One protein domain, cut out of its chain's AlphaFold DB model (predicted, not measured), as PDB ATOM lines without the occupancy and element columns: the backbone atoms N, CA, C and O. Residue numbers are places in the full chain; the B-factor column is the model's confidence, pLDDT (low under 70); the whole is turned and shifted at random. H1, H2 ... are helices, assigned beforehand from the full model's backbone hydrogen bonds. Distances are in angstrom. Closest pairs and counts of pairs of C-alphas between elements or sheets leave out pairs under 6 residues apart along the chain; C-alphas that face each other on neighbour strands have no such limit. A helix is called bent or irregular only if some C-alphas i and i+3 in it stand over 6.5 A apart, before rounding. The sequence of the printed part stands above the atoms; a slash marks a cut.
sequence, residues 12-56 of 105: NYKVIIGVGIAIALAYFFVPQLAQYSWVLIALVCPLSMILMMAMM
ATOM      1  N   ASN A  12     184.618 218.353 193.341       75.06
ATOM      2  CA  ASN A  12     184.884 219.368 194.353       75.06
ATOM      3  C   ASN A  12     186.336 219.233 194.825       75.06
ATOM      4  O   ASN A  12     186.773 218.142 195.186       75.06
ATOM      5  N   TYR A  13     187.072 220.341 194.872       81.06
ATOM      6  CA  TYR A  13     188.478 220.379 195.291       81.06
ATOM      7  C   TYR A  13     188.733 219.635 196.619       81.06
ATOM      8  O   TYR A  13     189.735 218.934 196.747       81.06
ATOM      9  N   LYS A  14     187.787 219.678 197.572       76.94
ATOM     10  CA  LYS A  14     187.884 218.923 198.836       76.94
ATOM     11  C   LYS A  14     187.823 217.403 198.640       76.94
ATOM     12  O   LYS A  14     188.538 216.670 199.314       76.94
ATOM     13  N   VAL A  15     186.988 216.937 197.712       82.12
ATOM     14  CA  VAL A  15     186.841 215.512 197.371       82.12
ATOM     15  C   VAL A  15     188.073 215.027 196.608       82.12
ATOM     16  O   VAL A  15     188.597 213.965 196.921       82.12
ATOM     17  N   ILE A  16     188.600 215.838 195.685       83.38
ATOM     18  CA  ILE A  16     189.827 215.526 194.934       83.38
ATOM     19  C   ILE A  16     191.021 215.367 195.882       83.38
ATOM     20  O   ILE A  16     191.777 214.406 195.757       83.38
ATOM     21  N   ILE A  17     191.165 216.263 196.861       87.25
ATOM     22  CA  ILE A  17     192.229 216.167 197.869       87.25
ATOM     23  C   ILE A  17     192.067 214.911 198.724       87.25
ATOM     24  O   ILE A  17     193.040 214.187 198.923       87.25
ATOM     25  N   GLY A  18     190.850 214.617 199.194       85.56
ATOM     26  CA  GLY A  18     190.590 213.414 199.990       85.56
ATOM     27  C   GLY A  18     190.918 212.125 199.233       85.56
ATOM     28  O   GLY A  18     191.612 211.256 199.761       85.56
ATOM     29  N   VAL A  19     190.490 212.031 197.973       84.56
ATOM     30  CA  VAL A  19     190.779 210.885 197.097       84.56
ATOM     31  C   VAL A  19     192.279 210.782 196.807       84.56
ATOM     32  O   VAL A  19     192.842 209.695 196.895       84.56
ATOM     33  N   GLY A  20     192.953 211.904 196.539       84.12
ATOM     34  CA  GLY A  20     194.397 211.936 196.299       84.12
ATOM     35  C   GLY A  20     195.221 211.456 197.498       84.12
ATOM     36  O   GLY A  20     196.129 210.646 197.327       84.12
ATOM     37  N   ILE A  21     194.871 211.889 198.715       89.19
ATOM     38  CA  ILE A  21     195.540 211.448 199.951       89.19
ATOM     39  C   ILE A  21     195.304 209.954 200.191       89.19
ATOM     40  O   ILE A  21     196.248 209.231 200.502       89.19
ATOM     41  N   ALA A  22     194.073 209.470 200.009       83.44
ATOM     42  CA  ALA A  22     193.751 208.054 200.174       83.44
ATOM     43  C   ALA A  22     194.525 207.168 199.184       83.44
ATOM     44  O   ALA A  22     195.066 206.134 199.575       83.44
ATOM     45  N   ILE A  23     194.636 207.597 197.923       81.00
ATOM     46  CA  ILE A  23     195.422 206.904 196.897       81.00
ATOM     47  C   ILE A  23     196.912 206.914 197.269       81.00
ATOM     48  O   ILE A  23     197.547 205.863 197.243       81.00
ATOM     49  N   ALA A  24     197.466 208.062 197.670       82.00
ATOM     50  CA  ALA A  24     198.869 208.171 198.069       82.00
ATOM     51  C   ALA A  24     199.207 207.277 199.275       82.00
ATOM     52  O   ALA A  24     200.220 206.580 199.259       82.00
ATOM     53  N   LEU A  25     198.335 207.236 200.289       82.25
ATOM     54  CA  LEU A  25     198.485 206.352 201.448       82.25
ATOM     55  C   LEU A  25     198.372 204.873 201.062       82.25
ATOM     56  O   LEU A  25     199.158 204.065 201.551       82.25
ATOM     57  N   ALA A  26     197.453 204.514 200.162       77.31
ATOM     58  CA  ALA A  26     197.320 203.145 199.666       77.31
ATOM     59  C   ALA A  26     198.574 202.681 198.902       77.31
ATOM     60  O   ALA A  26     199.035 201.560 199.110       77.31
ATOM     61  N   TYR A  27     199.172 203.552 198.082       71.19
ATOM     62  CA  TYR A  27     200.444 203.274 197.408       71.19
ATOM     63  C   TYR A  27     201.625 203.190 198.384       71.19
ATOM     64  O   TYR A  27     202.520 202.373 198.182       71.19
ATOM     65  N   PHE A  28     201.621 203.998 199.448       75.62
ATOM     66  CA  PHE A  28     202.670 203.980 200.467       75.62
ATOM     67  C   PHE A  28     202.619 202.717 201.344       75.62
ATOM     68  O   PHE A  28     203.661 202.154 201.668       75.62
ATOM     69  N   PHE A  29     201.421 202.242 201.701       70.81
ATOM     70  CA  PHE A  29     201.240 201.053 202.544       70.81
ATOM     71  C   PHE A  29     201.258 199.726 201.771       70.81
ATOM     72  O   PHE A  29     201.508 198.681 202.372       70.81
ATOM     73  N   VAL A  30     201.003 199.737 200.459       70.50
ATOM     74  CA  VAL A  30     200.941 198.521 199.631       70.50
ATOM     75  C   VAL A  30     201.797 198.693 198.366       70.50
ATOM     76  O   VAL A  30     201.262 198.844 197.265       70.50
ATOM     77  N   PRO A  31     203.140 198.618 198.462       61.91
ATOM     78  CA  PRO A  31     204.024 198.727 197.294       61.91
ATOM     79  C   PRO A  31     203.806 197.607 196.254       61.91
ATOM     80  O   PRO A  31     204.174 197.746 195.091       61.91
ATOM     81  N   GLN A  32     203.147 196.508 196.642       57.78
ATOM     82  CA  GLN A  32     202.798 195.373 195.777       57.78
ATOM     83  C   GLN A  32     201.614 195.663 194.823       57.78
ATOM     84  O   GLN A  32     201.362 194.885 193.901       57.78
ATOM     85  N   LEU A  33     200.905 196.788 194.999       53.91
ATOM     86  CA  LEU A  33     199.719 197.160 194.210       53.91
ATOM     87  C   LEU A  33     200.059 197.530 192.754       53.91
ATOM     88  O   LEU A  33     199.227 197.363 191.862       53.91
ATOM     89  N   ALA A  34     201.301 197.949 192.486       55.97
ATOM     90  CA  ALA A  34     201.766 198.283 191.138       55.97
ATOM     91  C   ALA A  34     201.772 197.068 190.188       55.97
ATOM     92  O   ALA A  34     201.497 197.216 188.998       55.97
ATOM     93  N   GLN A  35     202.017 195.856 190.703       56.84
ATOM     94  CA  GLN A  35     202.032 194.627 189.895       56.84
ATOM     95  C   GLN A  35     200.630 194.083 189.587       56.84
ATOM     96  O   GLN A  35     200.446 193.405 188.581       56.84
ATOM     97  N   TYR A  36     199.634 194.398 190.417       62.00
ATOM     98  CA  TYR A  36     198.247 193.950 190.237       62.00
ATOM     99  C   TYR A  36     197.380 194.950 189.455       62.00
ATOM    100  O   TYR A  36     196.184 194.713 189.279       62.00
ATOM    101  N   SER A  37     197.978 196.028 188.930       65.50
ATOM    102  CA  SER A  37     197.312 197.075 188.136       65.50
ATOM    103  C   SER A  37     196.421 196.502 187.025       65.50
ATOM    104  O   SER A  37     195.254 196.870 186.900       65.50
ATOM    105  N   TRP A  38     196.918 195.505 186.285       67.62
ATOM    106  CA  TRP A  38     196.150 194.867 185.212       67.62
ATOM    107  C   TRP A  38     194.937 194.079 185.729       67.62
ATOM    108  O   TRP A  38     193.867 194.114 185.127       67.62
ATOM    109  N   VAL A  39     195.080 193.386 186.862       72.31
ATOM    110  CA  VAL A  39     194.009 192.575 187.469       72.31
ATOM    111  C   VAL A  39     192.916 193.471 188.056       72.31
ATOM    112  O   VAL A  39     191.734 193.173 187.906       72.31
ATOM    113  N   LEU A  40     193.298 194.600 188.657       68.50
ATOM    114  CA  LEU A  40     192.372 195.631 189.134       68.50
ATOM    115  C   LEU A  40     191.560 196.246 187.989       68.50
ATOM    116  O   LEU A  40     190.347 196.381 188.124       68.50
ATOM    117  N   ILE A  41     192.196 196.551 186.852       73.00
ATOM    118  CA  ILE A  41     191.499 197.043 185.651       73.00
ATOM    119  C   ILE A  41     190.564 195.961 185.093       73.00
ATOM    120  O   ILE A  41     189.412 196.247 184.772       73.00
ATOM    121  N   ALA A  42     191.017 194.704 185.025       75.25
ATOM    122  CA  ALA A  42     190.201 193.597 184.530       75.25
ATOM    123  C   ALA A  42     188.969 193.328 185.410       75.25
ATOM    124  O   ALA A  42     187.899 193.047 184.877       75.25
ATOM    125  N   LEU A  43     189.096 193.451 186.736       76.25
ATOM    126  CA  LEU A  43     187.988 193.295 187.684       76.25
ATOM    127  C   LEU A  43     187.091 194.535 187.786       76.25
ATOM    128  O   LEU A  43     185.942 194.410 188.210       76.25
ATOM    129  N   VAL A  44     187.555 195.707 187.344       82.44
ATOM    130  CA  VAL A  44     186.740 196.930 187.338       82.44
ATOM    131  C   VAL A  44     185.522 196.785 186.427       82.44
ATOM    132  O   VAL A  44     184.426 197.198 186.800       82.44
ATOM    133  N   CYS A  45     185.685 196.141 185.266       73.06
ATOM    134  CA  CYS A  45     184.604 195.909 184.308       73.06
ATOM    135  C   CYS A  45     183.469 195.036 184.878       73.06
ATOM    136  O   CYS A  45     182.339 195.525 184.933       73.06
ATOM    137  N   PRO A  46     183.708 193.796 185.352       79.88
ATOM    138  CA  PRO A  46     182.646 192.969 185.917       79.88
ATOM    139  C   PRO A  46     182.050 193.603 187.174       79.88
ATOM    140  O   PRO A  46     180.832 193.565 187.345       79.88
ATOM    141  N   LEU A  47     182.864 194.265 188.008       83.12
ATOM    142  CA  LEU A  47     182.360 194.966 189.185       83.12
ATOM    143  C   LEU A  47     181.435 196.126 188.792       83.12
ATOM    144  O   LEU A  47     180.369 196.267 189.381       83.12
ATOM    145  N   SER A  48     181.783 196.908 187.764       80.38
ATOM    146  CA  SER A  48     180.938 197.999 187.262       80.38
ATOM    147  C   SER A  48     179.602 197.507 186.697       80.38
ATOM    148  O   SER A  48     178.568 198.101 186.995       80.38
ATOM    149  N   MET A  49     179.594 196.389 185.960       80.69
ATOM    150  CA  MET A  49     178.359 195.805 185.426       80.69
ATOM    151  C   MET A  49     177.459 195.278 186.549       80.69
ATOM    152  O   MET A  49     176.258 195.549 186.552       80.69
ATOM    153  N   ILE A  50     178.037 194.590 187.538       82.56
ATOM    154  CA  ILE A  50     177.305 194.092 188.712       82.56
ATOM    155  C   ILE A  50     176.725 195.262 189.518       82.56
ATOM    156  O   ILE A  50     175.560 195.231 189.916       82.56
ATOM    157  N   LEU A  51     177.510 196.322 189.719       80.12
ATOM    158  CA  LEU A  51     177.109 197.493 190.495       80.12
ATOM    159  C   LEU A  51     175.993 198.282 189.789       80.12
ATOM    160  O   LEU A  51     175.045 198.702 190.448       80.12
ATOM    161  N   MET A  52     176.024 198.402 188.457       74.25
ATOM    162  CA  MET A  52     174.912 198.976 187.680       74.25
ATOM    163  C   MET A  52     173.614 198.170 187.822       74.25
ATOM    164  O   MET A  52     172.548 198.762 187.983       74.25
ATOM    165  N   MET A  53     173.690 196.835 187.795       68.94
ATOM    166  CA  MET A  53     172.507 195.983 187.976       68.94
ATOM    167  C   MET A  53     171.938 196.077 189.398       68.94
ATOM    168  O   MET A  53     170.719 196.080 189.567       68.94
ATOM    169  N   ALA A  54     172.802 196.203 190.410       72.00
ATOM    170  CA  ALA A  54     172.401 196.353 191.809       72.00
ATOM    171  C   ALA A  54     171.789 197.734 192.123       72.00
ATOM    172  O   ALA A  54     170.932 197.842 192.995       72.00
ATOM    173  N   MET A  55     172.196 198.782 191.399       58.50
ATOM    174  CA  MET A  55     171.761 200.174 191.602       58.50
ATOM    175  C   MET A  55     170.457 200.543 190.878       58.50
ATOM    176  O   MET A  55     170.085 201.718 190.833       58.50
ATOM    177  N   MET A  56     169.728 199.576 190.315       62.19
ATOM    178  CA  MET A  56     168.359 199.829 189.866       62.19
ATOM    179  C   MET A  56     167.420 199.889 191.076       62.19
ATOM    180  O   MET A  56     166.704 198.936 191.385       62.19
TER     181      MET A  56
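Overview. This is residues 12 to 56 of the 105 residues of an uncharacterized protein of Candidatus Kaiserbacteria bacterium RIFCSPLOWO2_01_FULL_50_24 (UniProt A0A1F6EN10). Two long helices, H3 and H1, make the arms of an open V, and the short helix H2 sits at its corner with tight links to both. The arms run away from that corner with open space between them, and H3 has a kink on its way out. The printed part has 45 residues with three named helices, in the order H1, H2, H3, and no named strand; its class is all helix. It is only just loose, close to extended, with a radius of gyration of the C-alphas of 13.7 A, and its flat outline spans 34 by 30 by 12 A.

Arrangement. Begin with the longest helix, H3, residues 37 to 54, and look near residue 46 for its kink of 31 degrees. Step back over residues 35 and 36 and you reach H2, residues 31 to 34; H2 and H3 meet only through their link. Beyond residue 30 lies H1, residues 13 to 29, which is close to H2 but not clearly touching it: the closest C-alphas, those of Tyr 27 and Leu 33, are 6.9 A apart. H1 and H3 are apart, with no C-alpha of the one within 8 A of the other. Along the backbone of H1 each O i to N i+4 pair is within hydrogen-bond range, in H3 12 of 14 are, and H2 is too short for such a pair; its one O i to N i+3 pair is not within range.

Along the chain. Find C-alpha 37 at (197.312, 197.075, 188.136); from there H3 runs 25.2 A to C-alpha 54 at (172.401, 196.353, 191.809). H3 is neither bent nor irregular, but only just: C-alphas 42 and 45 are 6.1 A apart. For H1, start at C-alpha 13, at (188.478, 220.379, 195.291), and go 24.3 A to C-alpha 29. Between the two, the four residues of H2 are only just irregular, with C-alphas 31 and 34 6.6 A apart.

Size, cuts and confidence. The two C-alphas farthest apart are those of Pro 31 and Met 56, 36.4 A. The first and last printed C-alphas, those of Asn 12 and Met 56, are 26.0 A apart. The printed part has no cut from residue 12 to residue 56, and both links, H1 to H2 and H2 to H3, are tight. Residues 12 to 56 stand free, of which 13 to 29 belong to H1, 31 to 34 to H2 and 37 to 54 to H3. In the B-factor column the mean pLDDT of the printed part is 74.4; look for values under 70 at residues 31 to 38, 40, 53, and 55 to 56.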